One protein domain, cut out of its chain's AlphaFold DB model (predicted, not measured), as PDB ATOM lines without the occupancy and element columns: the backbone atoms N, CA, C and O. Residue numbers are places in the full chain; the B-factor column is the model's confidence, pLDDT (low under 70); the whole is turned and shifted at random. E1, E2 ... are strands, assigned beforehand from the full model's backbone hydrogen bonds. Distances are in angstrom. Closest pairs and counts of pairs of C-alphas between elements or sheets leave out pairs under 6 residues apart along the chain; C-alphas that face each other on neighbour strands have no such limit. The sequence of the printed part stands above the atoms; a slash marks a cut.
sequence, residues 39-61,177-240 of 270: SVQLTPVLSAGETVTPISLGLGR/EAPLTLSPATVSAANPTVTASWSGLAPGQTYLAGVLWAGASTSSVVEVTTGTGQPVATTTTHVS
ATOM      1  N   SER A  39      -1.070  45.274  10.052       81.81
ATOM      2  CA  SER A  39      -0.287  46.454   9.724       81.81
ATOM      3  C   SER A  39       0.737  46.732  10.798       81.81
ATOM      4  O   SER A  39       0.553  46.347  11.953       81.81
ATOM      5  N   VAL A  40       1.763  47.479  10.425       79.19
ATOM      6  CA  VAL A  40       2.867  47.793  11.304       79.19
ATOM      7  C   VAL A  40       3.519  49.118  10.963       79.19
ATOM      8  O   VAL A  40       3.566  49.505   9.800       79.19
ATOM      9  N   GLN A  41       4.023  49.820  11.972       82.31
ATOM     10  CA  GLN A  41       4.739  51.072  11.771       82.31
ATOM     11  C   GLN A  41       6.237  50.826  11.589       82.31
ATOM     12  O   GLN A  41       6.844  50.036  12.303       82.31
ATOM     13  N   LEU A  42       6.812  51.540  10.629       78.56
ATOM     14  CA  LEU A  42       8.227  51.607  10.310       78.56
ATOM     15  C   LEU A  42       8.671  53.061  10.453       78.56
ATOM     16  O   LEU A  42       7.974  53.970   9.988       78.56
ATOM     17  N   THR A  43       9.841  53.288  11.044       81.25
ATOM     18  CA  THR A  43      10.383  54.644  11.225       81.25
ATOM     19  C   THR A  43      11.805  54.717  10.692       81.25
ATOM     20  O   THR A  43      12.719  54.385  11.436       81.25
ATOM     21  N   PRO A  44      12.039  55.107   9.428       72.12
ATOM     22  CA  PRO A  44      13.392  55.166   8.888       72.12
ATOM     23  C   PRO A  44      14.253  56.183   9.640       72.12
ATOM     24  O   PRO A  44      13.773  57.232  10.073       72.12
ATOM     25  N   VAL A  45      15.551  55.899   9.731       73.62
ATOM     26  CA  VAL A  45      16.538  56.872  10.208       73.62
ATOM     27  C   VAL A  45      16.905  57.786   9.044       73.62
ATOM     28  O   VAL A  45      17.480  57.327   8.058       73.62
ATOM     29  N   LEU A  46      16.550  59.065   9.163       71.56
ATOM     30  CA  LEU A  46      16.722  60.086   8.129       71.56
ATOM     31  C   LEU A  46      17.504  61.280   8.674       71.56
ATOM     32  O   LEU A  46      17.342  61.677   9.830       71.56
ATOM     33  N   SER A  47      18.318  61.889   7.822       77.81
ATOM     34  CA  SER A  47      19.018  63.136   8.120       77.81
ATOM     35  C   SER A  47      18.046  64.318   8.128       77.81
ATOM     36  O   SER A  47      17.022  64.308   7.446       77.81
ATOM     37  N   ALA A  48      18.356  65.386   8.866       74.75
ATOM     38  CA  ALA A  48      17.498  66.569   8.909       74.75
ATOM     39  C   ALA A  48      17.240  67.143   7.499       74.75
ATOM     40  O   ALA A  48      18.172  67.382   6.735       74.75
ATOM     41  N   GLY A  49      15.965  67.371   7.162       79.75
ATOM     42  CA  GLY A  49      15.544  67.855   5.840       79.75
ATOM     43  C   GLY A  49      15.470  66.780   4.748       79.75
ATOM     44  O   GLY A  49      15.021  67.073   3.642       79.75
ATOM     45  N   GLU A  50      15.860  65.540   5.045       78.31
ATOM     46  CA  GLU A  50      15.757  64.418   4.116       78.31
ATOM     47  C   GLU A  50      14.295  63.982   3.938       78.31
ATOM     48  O   GLU A  50      13.487  64.006   4.874       78.31
ATOM     49  N   THR A  51      13.957  63.598   2.708       83.12
ATOM     50  CA  THR A  51      12.667  63.016   2.327       83.12
ATOM     51  C   THR A  51      12.934  61.771   1.501       83.12
ATOM     52  O   THR A  51      13.753  61.807   0.585       83.12
ATOM     53  N   VAL A  52      12.229  60.686   1.813       79.94
ATOM     54  CA  VAL A  52      12.395  59.389   1.153       79.94
ATOM     55  C   VAL A  52      11.057  58.813   0.717       79.94
ATOM     56  O   VAL A  52      10.003  59.122   1.279       79.94
ATOM     57  N   THR A  53      11.117  57.946  -0.287       85.69
ATOM     58  CA  THR A  53       9.972  57.158  -0.760       85.69
ATOM     59  C   THR A  53      10.191  55.699  -0.354       85.69
ATOM     60  O   THR A  53      11.169  55.104  -0.815       85.69
ATOM     61  N   PRO A  54       9.351  55.101   0.509       82.94
ATOM     62  CA  PRO A  54       9.437  53.678   0.800       82.94
ATOM     63  C   PRO A  54       9.039  52.860  -0.436       82.94
ATOM     64  O   PRO A  54       8.025  53.125  -1.079       82.94
ATOM     65  N   ILE A  55       9.823  51.839  -0.751       83.38
ATOM     66  CA  ILE A  55       9.558  50.887  -1.829       83.38
ATOM     67  C   ILE A  55       9.491  49.506  -1.194       83.38
ATOM     68  O   ILE A  55      10.471  49.047  -0.610       83.38
ATOM     69  N   SER A  56       8.345  48.840  -1.314       84.06
ATOM     70  CA  SER A  56       8.222  47.432  -0.946       84.06
ATOM     71  C   SER A  56       8.352  46.554  -2.176       84.06
ATOM     72  O   SER A  56       7.913  46.915  -3.266       84.06
ATOM     73  N   LEU A  57       8.911  45.372  -1.960       75.88
ATOM     74  CA  LEU A  57       8.977  44.302  -2.949       75.88
ATOM     75  C   LEU A  57       7.801  43.340  -2.833       75.88
ATOM     76  O   LEU A  57       7.599  42.526  -3.720       75.88
ATOM     77  N   GLY A  58       7.011  43.449  -1.765       85.94
ATOM     78  CA  GLY A  58       6.019  42.457  -1.371       85.94
ATOM     79  C   GLY A  58       6.550  41.479  -0.323       85.94
ATOM     80  O   GLY A  58       7.706  41.532   0.093       85.94
ATOM     81  N   LEU A  59       5.653  40.614   0.136       88.12
ATOM     82  CA  LEU A  59       5.875  39.582   1.142       88.12
ATOM     83  C   LEU A  59       6.125  38.242   0.459       88.12
ATOM     84  O   LEU A  59       5.334  37.824  -0.385       88.12
ATOM     85  N   GLY A  60       7.196  37.565   0.854       89.75
ATOM     86  CA  GLY A  60       7.562  36.230   0.393       89.75
ATOM     87  C   GLY A  60       7.700  35.250   1.546       89.75
ATOM     88  O   GLY A  60       8.093  35.640   2.645       89.75
ATOM     89  N   ARG A  61       7.412  33.969   1.312       89.44
ATOM     90  CA  ARG A  61       7.724  32.934   2.306       89.44
ATOM     91  C   ARG A  61       9.233  32.671   2.334       89.44
ATOM     92  O   ARG A  61       9.838  32.567   1.264       89.44
ATOM     93  N   GLU A 177       5.329  36.945  -3.047       91.00
ATOM     94  CA  GLU A 177       4.109  36.224  -3.438       91.00
ATOM     95  C   GLU A 177       2.823  36.978  -3.064       91.00
ATOM     96  O   GLU A 177       1.767  36.717  -3.639       91.00
ATOM     97  N   ALA A 178       2.900  37.925  -2.123       88.75
ATOM     98  CA  ALA A 178       1.774  38.727  -1.657       88.75
ATOM     99  C   ALA A 178       2.138  40.221  -1.591       88.75
ATOM    100  O   ALA A 178       3.296  40.570  -1.354       88.75
ATOM    101  N   PRO A 179       1.173  41.136  -1.787       89.94
ATOM    102  CA  PRO A 179       1.443  42.566  -1.720       89.94
ATOM    103  C   PRO A 179       1.674  43.035  -0.277       89.94
ATOM    104  O   PRO A 179       0.990  42.601   0.651       89.94
ATOM    105  N   LEU A 180       2.584  43.996  -0.116       88.69
ATOM    106  CA  LEU A 180       2.722  44.820   1.085       88.69
ATOM    107  C   LEU A 180       2.459  46.273   0.684       88.69
ATOM    108  O   LEU A 180       3.150  46.824  -0.173       88.69
ATOM    109  N   THR A 181       1.446  46.892   1.278       92.06
ATOM    110  CA  THR A 181       1.105  48.292   1.018       92.06
ATOM    111  C   THR A 181       1.818  49.200   2.009       92.06
ATOM    112  O   THR A 181       1.983  48.848   3.173       92.06
ATOM    113  N   LEU A 182       2.253  50.372   1.551       89.56
ATOM    114  CA  LEU A 182       3.012  51.335   2.348       89.56
ATOM    115  C   LEU A 182       2.304  52.689   2.315       89.56
ATOM    116  O   LEU A 182       1.935  53.166   1.242       89.56
ATOM    117  N   SER A 183       2.108  53.308   3.478       90.38
ATOM    118  CA  SER A 183       1.481  54.628   3.589       90.38
ATOM    119  C   SER A 183       2.066  55.438   4.749       90.38
ATOM    120  O   SER A 183       2.159  54.897   5.848       90.38
ATOM    121  N   PRO A 184       2.399  56.726   4.577       90.81
ATOM    122  CA  PRO A 184       2.257  57.515   3.355       90.81
ATOM    123  C   PRO A 184       3.311  57.146   2.297       90.81
ATOM    124  O   PRO A 184       4.329  56.526   2.597       90.81
ATOM    125  N   ALA A 185       3.061  57.537   1.044       87.69
ATOM    126  CA  ALA A 185       3.960  57.260  -0.083       87.69
ATOM    127  C   ALA A 185       5.298  58.016   0.000       87.69
ATOM    128  O   ALA A 185       6.238  57.676  -0.705       87.69
ATOM    129  N   THR A 186       5.392  59.038   0.849       87.19
ATOM    130  CA  THR A 186       6.622  59.775   1.137       87.19
ATOM    131  C   THR A 186       6.668  60.129   2.615       87.19
ATOM    132  O   THR A 186       5.648  60.470   3.215       87.19
ATOM    133  N   VAL A 187       7.861  60.062   3.202       85.56
ATOM    134  CA  VAL A 187       8.113  60.480   4.587       85.56
ATOM    135  C   VAL A 187       9.332  61.375   4.653       85.56
ATOM    136  O   VAL A 187      10.249  61.262   3.842       85.56
ATOM    137  N   SER A 188       9.338  62.276   5.627       85.25
ATOM    138  CA  SER A 188      10.448  63.189   5.878       85.25
ATOM    139  C   SER A 188      11.003  62.976   7.276       85.25
ATOM    140  O   SER A 188      10.326  62.421   8.139       85.25
ATOM    141  N   ALA A 189      12.211  63.472   7.535       79.38
ATOM    142  CA  ALA A 189      12.816  63.403   8.867       79.38
ATOM    143  C   ALA A 189      11.964  64.058   9.974       79.38
ATOM    144  O   ALA A 189      12.088  63.696  11.138       79.38
ATOM    145  N   ALA A 190      11.079  65.000   9.622       78.81
ATOM    146  CA  ALA A 190      10.154  65.627  10.568       78.81
ATOM    147  C   ALA A 190       8.955  64.731  10.930       78.81
ATOM    148  O   ALA A 190       8.387  64.892  12.004       78.81
ATOM    149  N   ASN A 191       8.566  63.806  10.046       80.81
ATOM    150  CA  ASN A 191       7.477  62.849  10.261       80.81
ATOM    151  C   ASN A 191       7.864  61.477   9.676       80.81
ATOM    152  O   ASN A 191       7.325  61.068   8.641       80.81
ATOM    153  N   PRO A 192       8.829  60.769  10.287       75.81
ATOM    154  CA  PRO A 192       9.423  59.578   9.699       75.81
ATOM    155  C   PRO A 192       8.580  58.347  10.041       75.81
ATOM    156  O   PRO A 192       9.046  57.455  10.728       75.81
ATOM    157  N   THR A 193       7.307  58.279   9.659       83.44
ATOM    158  CA  THR A 193       6.476  57.103   9.982       83.44
ATOM    159  C   THR A 193       5.739  56.605   8.759       83.44
ATOM    160  O   THR A 193       4.961  57.340   8.160       83.44
ATOM    161  N   VAL A 194       5.967  55.337   8.421       85.31
ATOM    162  CA  VAL A 194       5.248  54.597   7.382       85.31
ATOM    163  C   VAL A 194       4.534  53.427   8.023       85.31
ATOM    164  O   VAL A 194       5.117  52.675   8.789       85.31
ATOM    165  N   THR A 195       3.275  53.243   7.675       86.50
ATOM    166  CA  THR A 195       2.516  52.037   7.969       86.50
ATOM    167  C   THR A 195       2.666  51.066   6.804       86.50
ATOM    168  O   THR A 195       2.255  51.374   5.684       86.50
ATOM    169  N   ALA A 196       3.238  49.897   7.070       86.19
ATOM    170  CA  ALA A 196       3.253  48.759   6.166       86.19
ATOM    171  C   ALA A 196       2.074  47.835   6.493       86.19
ATOM    172  O   ALA A 196       1.907  47.457   7.647       86.19
ATOM    173  N   SER A 197       1.237  47.492   5.515       86.56
ATOM    174  CA  SER A 197       0.025  46.684   5.724       86.56
ATOM    175  C   SER A 197      -0.083  45.538   4.726       86.56
ATOM    176  O   SER A 197       0.421  45.615   3.608       86.56
ATOM    177  N   TRP A 198      -0.761  44.468   5.127       89.56
ATOM    178  CA  TRP A 198      -0.968  43.267   4.318       89.56
ATOM    179  C   TRP A 198      -2.357  42.693   4.535       89.56
ATOM    180  O   TRP A 198      -3.025  42.981   5.527       89.56
ATOM    181  N   SER A 199      -2.778  41.834   3.610       85.88
ATOM    182  CA  SER A 199      -4.046  41.116   3.702       85.88
ATOM    183  C   SER A 199      -3.980  39.781   2.974       85.88
ATOM    184  O   SER A 199      -3.219  39.639   2.018       85.88
ATOM    185  N   GLY A 200      -4.803  38.824   3.405       82.88
ATOM    186  CA  GLY A 200      -4.972  37.537   2.727       82.88
ATOM    187  C   GLY A 200      -3.791  36.568   2.847       82.88
ATOM    188  O   GLY A 200      -3.686  35.657   2.031       82.88
ATOM    189  N   LEU A 201      -2.908  36.732   3.836       85.12
ATOM    190  CA  LEU A 201      -1.818  35.782   4.076       85.12
ATOM    191  C   LEU A 201      -2.360  34.445   4.591       85.12
ATOM    192  O   LEU A 201      -3.341  34.410   5.338       85.12
ATOM    193  N   ALA A 202      -1.707  33.342   4.224       83.06
ATOM    194  CA  ALA A 202      -2.084  32.022   4.720       83.06
ATOM    195  C   ALA A 202      -1.818  31.923   6.235       83.06
ATOM    196  O   ALA A 202      -0.794  32.436   6.686       83.06
ATOM    197  N   PRO A 203      -2.699  31.287   7.031       81.12
ATOM    198  CA  PRO A 203      -2.503  31.119   8.473       81.12
ATOM    199  C   PRO A 203      -1.386  30.110   8.790       81.12
ATOM    200  O   PRO A 203      -1.189  29.148   8.049       81.12
ATOM    201  N   GLY A 204      -0.696  30.293   9.919       77.88
ATOM    202  CA  GLY A 204       0.369  29.395  10.380       77.88
ATOM    203  C   GLY A 204       1.668  29.504   9.579       77.88
ATOM    204  O   GLY A 204       2.395  28.521   9.482       77.88
ATOM    205  N   GLN A 205       1.927  30.645   8.940       83.62
ATOM    206  CA  GLN A 205       3.046  30.855   8.020       83.62
ATOM    207  C   GLN A 205       3.847  32.097   8.406       83.62
ATOM    208  O   GLN A 205       3.291  33.075   8.906       83.62
ATOM    209  N   THR A 206       5.144  32.077   8.109       83.88
ATOM    210  CA  THR A 206       6.019  33.247   8.220       83.88
ATOM    211  C   THR A 206       6.260  33.848   6.840       83.88
ATOM    212  O   THR A 206       6.411  33.130   5.854       83.88
ATOM    213  N   TYR A 207       6.296  35.174   6.778       85.00
ATOM    214  CA  TYR A 207       6.528  35.966   5.580       85.00
ATOM    215  C   TYR A 207       7.560  37.049   5.859       85.00
ATOM    216  O   TYR A 207       7.528  37.671   6.919       85.00
ATOM    217  N   LEU A 208       8.430  37.314   4.888       85.25
ATOM    218  CA  LEU A 208       9.435  38.370   4.929       85.25
ATOM    219  C   LEU A 208       9.207  39.360   3.788       85.25
ATOM    220  O   LEU A 208       8.905  38.954   2.667       85.25
ATOM    221  N   ALA A 209       9.389  40.648   4.056       81.06
ATOM    222  CA  ALA A 209       9.399  41.690   3.036       81.06
ATOM    223  C   ALA A 209      10.543  42.672   3.264       81.06
ATOM    224  O   ALA A 209      10.725  43.176   4.370       81.06
ATOM    225  N   GLY A 210      11.260  42.999   2.193       77.81
ATOM    226  CA  GLY A 210      12.196  44.115   2.168       77.81
ATOM    227  C   GLY A 210      11.477  45.433   1.885       77.81
ATOM    228  O   GLY A 210      10.625  45.511   0.994       77.81
ATOM    229  N   VAL A 211      11.838  46.477   2.627       78.25
ATOM    230  CA  VAL A 211      11.433  47.865   2.392       78.25
ATOM    231  C   VAL A 211      12.689  48.697   2.170       78.25
ATOM    232  O   VAL A 211      13.520  48.850   3.064       78.25
ATOM    233  N   LEU A 212      12.832  49.233   0.963       77.12
ATOM    234  CA  LEU A 212      13.895  50.169   0.619       77.12
ATOM    235  C   LEU A 212      13.432  51.601   0.841       77.12
ATOM    236  O   LEU A 212      12.321  51.965   0.464       77.12
ATOM    237  N   TRP A 213      14.312  52.437   1.374       74.88
ATOM    238  CA  TRP A 213      14.053  53.860   1.544       74.88
ATOM    239  C   TRP A 213      14.737  54.622   0.412       74.88
ATOM    240  O   TRP A 213      15.911  54.966   0.502       74.88
ATOM    241  N   ALA A 214      14.028  54.848  -0.697       68.06
ATOM    242  CA  ALA A 214      14.601  55.512  -1.863       68.06
ATOM    243  C   ALA A 214      15.069  56.928  -1.508       68.06
ATOM    244  O   ALA A 214      14.277  57.746  -1.035       68.06
ATOM    245  N   GLY A 215      16.351  57.200  -1.759       59.34
ATOM    246  CA  GLY A 215      17.031  58.433  -1.354       59.34
ATOM    247  C   GLY A 215      17.921  58.272  -0.118       59.34
ATOM    248  O   GLY A 215      18.864  59.047   0.020       59.34
ATOM    249  N   ALA A 216      17.708  57.227   0.692       58.12
ATOM    250  CA  ALA A 216      18.540  56.874   1.839       58.12
ATOM    251  C   ALA A 216      19.435  55.656   1.553       58.12
ATOM    252  O   ALA A 216      19.231  54.897   0.607       58.12
ATOM    253  N   SER A 217      20.447  55.465   2.405       53.75
ATOM    254  CA  SER A 217      21.350  54.296   2.375       53.75
ATOM    255  C   SER A 217      20.890  53.174   3.318       53.75
ATOM    256  O   SER A 217      21.698  52.346   3.737       53.75
ATOM    257  N   THR A 218      19.610  53.180   3.695       60.12
ATOM    258  CA  THR A 218      19.021  52.283   4.692       60.12
ATOM    259  C   THR A 218      17.914  51.431   4.081       60.12
ATOM    260  O   THR A 218      17.252  51.806   3.107       60.12
ATOM    261  N   SER A 219      17.687  50.267   4.681       68.69
ATOM    262  CA  SER A 219      16.549  49.398   4.387       68.69
ATOM    263  C   SER A 219      15.928  48.896   5.688       68.69
ATOM    264  O   SER A 219      16.521  49.005   6.763       68.69
ATOM    265  N   SER A 220      14.705  48.389   5.599       73.44
ATOM    266  CA  SER A 220      14.000  47.739   6.700       73.44
ATOM    267  C   SER A 220      13.444  46.407   6.229       73.44
ATOM    268  O   SER A 220      13.139  46.243   5.048       73.44
ATOM    269  N   VAL A 221      13.275  45.465   7.151       74.88
ATOM    270  CA  VAL A 221      12.610  44.195   6.868       74.88
ATOM    271  C   VAL A 221      11.392  44.044   7.759       74.88
ATOM    272  O   VAL A 221      11.442  44.316   8.956       74.88
ATOM    273  N   VAL A 222      10.291  43.628   7.144       77.38
ATOM    274  CA  VAL A 222       9.053  43.262   7.823       77.38
ATOM    275  C   VAL A 222       8.997  41.745   7.888       77.38
ATOM    276  O   VAL A 222       9.087  41.079   6.860       77.38
ATOM    277  N   GLU A 223       8.836  41.210   9.091       83.56
ATOM    278  CA  GLU A 223       8.601  39.792   9.336       83.56
ATOM    279  C   GLU A 223       7.192  39.623   9.906       83.56
ATOM    280  O   GLU A 223       6.829  40.249  10.901       83.56
ATOM    281  N   VAL A 224       6.377  38.809   9.241       78.56
ATOM    282  CA  VAL A 224       4.986  38.555   9.615       78.56
ATOM    283  C   VAL A 224       4.826  37.072   9.875       78.56
ATOM    284  O   VAL A 224       4.971  36.271   8.959       78.56
ATOM    285  N   THR A 225       4.457  36.711  11.099       80.19
ATOM    286  CA  THR A 225       4.070  35.338  11.436       80.19
ATOM    287  C   THR A 225       2.568  35.297  11.677       80.19
ATOM    288  O   THR A 225       2.039  35.946  12.581       80.19
ATOM    289  N   THR A 226       1.852  34.552  10.842       72.38
ATOM    290  CA  THR A 226       0.402  34.397  10.931       72.38
ATOM    291  C   THR A 226       0.076  33.248  11.896       72.38
ATOM    292  O   THR A 226       0.543  32.127  11.728       72.38
ATOM    293  N   GLY A 227      -0.724  33.488  12.938       63.94
ATOM    294  CA  GLY A 227      -1.042  32.477  13.959       63.94
ATOM    295  C   GLY A 227      -2.065  32.962  14.993       63.94
ATOM    296  O   GLY A 227      -2.547  34.090  14.901       63.94
ATOM    297  N   THR A 228      -2.410  32.112  15.970       48.47
ATOM    298  CA  THR A 228      -3.408  32.385  17.033       48.47
ATOM    299  C   THR A 228      -2.814  32.939  18.339       48.47
ATOM    300  O   THR A 228      -3.531  33.041  19.332       48.47
ATOM    301  N   GLY A 229      -1.520  33.273  18.383       37.44
ATOM    302  CA  GLY A 229      -0.807  33.675  19.603       37.44
ATOM    303  C   GLY A 229       0.285  34.716  19.343       37.44
ATOM    304  O   GLY A 229       0.755  34.846  18.217       37.44
ATOM    305  N   GLN A 230       0.612  35.481  20.389       30.64
ATOM    306  CA  GLN A 230       1.380  36.737  20.377       30.64
ATOM    307  C   GLN A 230       2.754  36.660  19.662       30.64
ATOM    308  O   GLN A 230       3.440  35.645  19.776       30.64
ATOM    309  N   PRO A 231       3.162  37.734  18.956       35.59
ATOM    310  CA  PRO A 231       4.343  37.765  18.090       35.59
ATOM    311  C   PRO A 231       5.673  37.963  18.840       35.59
ATOM    312  O   PRO A 231       5.721  38.586  19.899       35.59
ATOM    313  N   VAL A 232       6.769  37.519  18.214       30.84
ATOM    314  CA  VAL A 232       8.160  37.874  18.553       30.84
ATOM    315  C   VAL A 232       8.757  38.584  17.334       30.84
ATOM    316  O   VAL A 232       8.664  38.061  16.227       30.84
ATOM    317  N   ALA A 233       9.306  39.787  17.515       31.25
ATOM    318  CA  ALA A 233       9.839  40.620  16.432       31.25
ATOM    319  C   ALA A 233      11.377  40.656  16.457       31.25
ATOM    320  O   ALA A 233      11.977  40.745  17.528       31.25
ATOM    321  N   THR A 234      12.015  40.665  15.283       33.72
ATOM    322  CA  THR A 234      13.465  40.889  15.147       33.72
ATOM    323  C   THR A 234      13.747  41.752  13.916       33.72
ATOM    324  O   THR A 234      13.317  41.427  12.807       33.72
ATOM    325  N   THR A 235      14.461  42.861  14.126       35.84
ATOM    326  CA  THR A 235      14.844  43.835  13.095       35.84
ATOM    327  C   THR A 235      16.350  43.809  12.896       35.84
ATOM    328  O   THR A 235      17.097  43.789  13.871       35.84
ATOM    329  N   THR A 236      16.781  43.960  11.647       36.69
ATOM    330  CA  THR A 236      18.169  44.234  11.288       36.69
ATOM    331  C   THR A 236      18.209  45.435  10.346       36.69
ATOM    332  O   THR A 236      17.454  45.493   9.378       36.69
ATOM    333  N   THR A 237      19.068  46.415  10.635       33.78
ATOM    334  CA  THR A 237      19.303  47.576   9.762       33.78
ATOM    335  C   THR A 237      20.684  47.467   9.152       33.78
ATOM    336  O   THR A 237      21.664  47.377   9.885       33.78
ATOM    337  N   HIS A 238      20.756  47.546   7.825       32.94
ATOM    338  CA  HIS A 238      22.018  47.639   7.104       32.94
ATOM    339  C   HIS A 238      22.193  49.019   6.505       32.94
ATOM    340  O   HIS A 238      21.342  49.495   5.750       32.94
ATOM    341  N   VAL A 239      23.312  49.652   6.849       29.72
ATOM    342  CA  VAL A 239      23.830  50.804   6.119       29.72
ATOM    343  C   VAL A 239      24.642  50.230   4.971       29.72
ATOM    344  O   VAL A 239      25.729  49.703   5.188       29.72
ATOM    345  N   SER A 240      24.122  50.306   3.748       32.09
ATOM    346  CA  SER A 240      24.974  50.041   2.588       32.09
ATOM    347  C   SER A 240      25.975  51.190   2.480       32.09
ATOM    348  O   SER A 240      25.538  52.341   2.347       32.09
TER     349      SER A 240
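This is residues 39 to 61 and 177 to 240 of the 270 residues of an uncharacterized protein of Rathayibacter sp. VKM Ac-2630 (UniProt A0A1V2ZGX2). With little regular structure, this is a small elongated sandwich: sheet E2-E5-E6 lies face to face with sheet E1-E4-E3, and residues 226 to 240 fold back outside E6 as a tail. The 87 printed residues include six named strands, E1 to E6 along the chain, holding 34 residues; the class is all strand, both sheets antiparallel. It is compact, radius of gyration of the C-alphas 13.3 A, spans 41 by 21 by 21 A.

Start at E5, residues 206 to 214, inner strand between antiparallel E2, residues 51 to 56, with N 55 and O 212 2.8 A apart, and E6, residues 219 to 225, with N 209 and O 222 2.9 A apart. Next find E4, residues 194 to 198, inner strand between antiparallel E1, residues 39 to 42, with N 40 and O 196 2.8 A apart, and E3, residues 181 to 183, with N 183 and O 195 2.9 A apart. The facing parts are 8.9 A centre to centre.

From C-alpha 206 at (6.019, 33.247, 8.220), E5 runs 25.9 A to C-alpha 214 at (14.601, 55.512, -1.863). E6 spans 20.1 A, E2 16.5 A.

Residues 62 to 176 are cut out; C-alphas 61 and 177 are 7.5 A apart. No link printed whole is long. pLDDT is under 70 at residues 214 to 219 and 227 to 240.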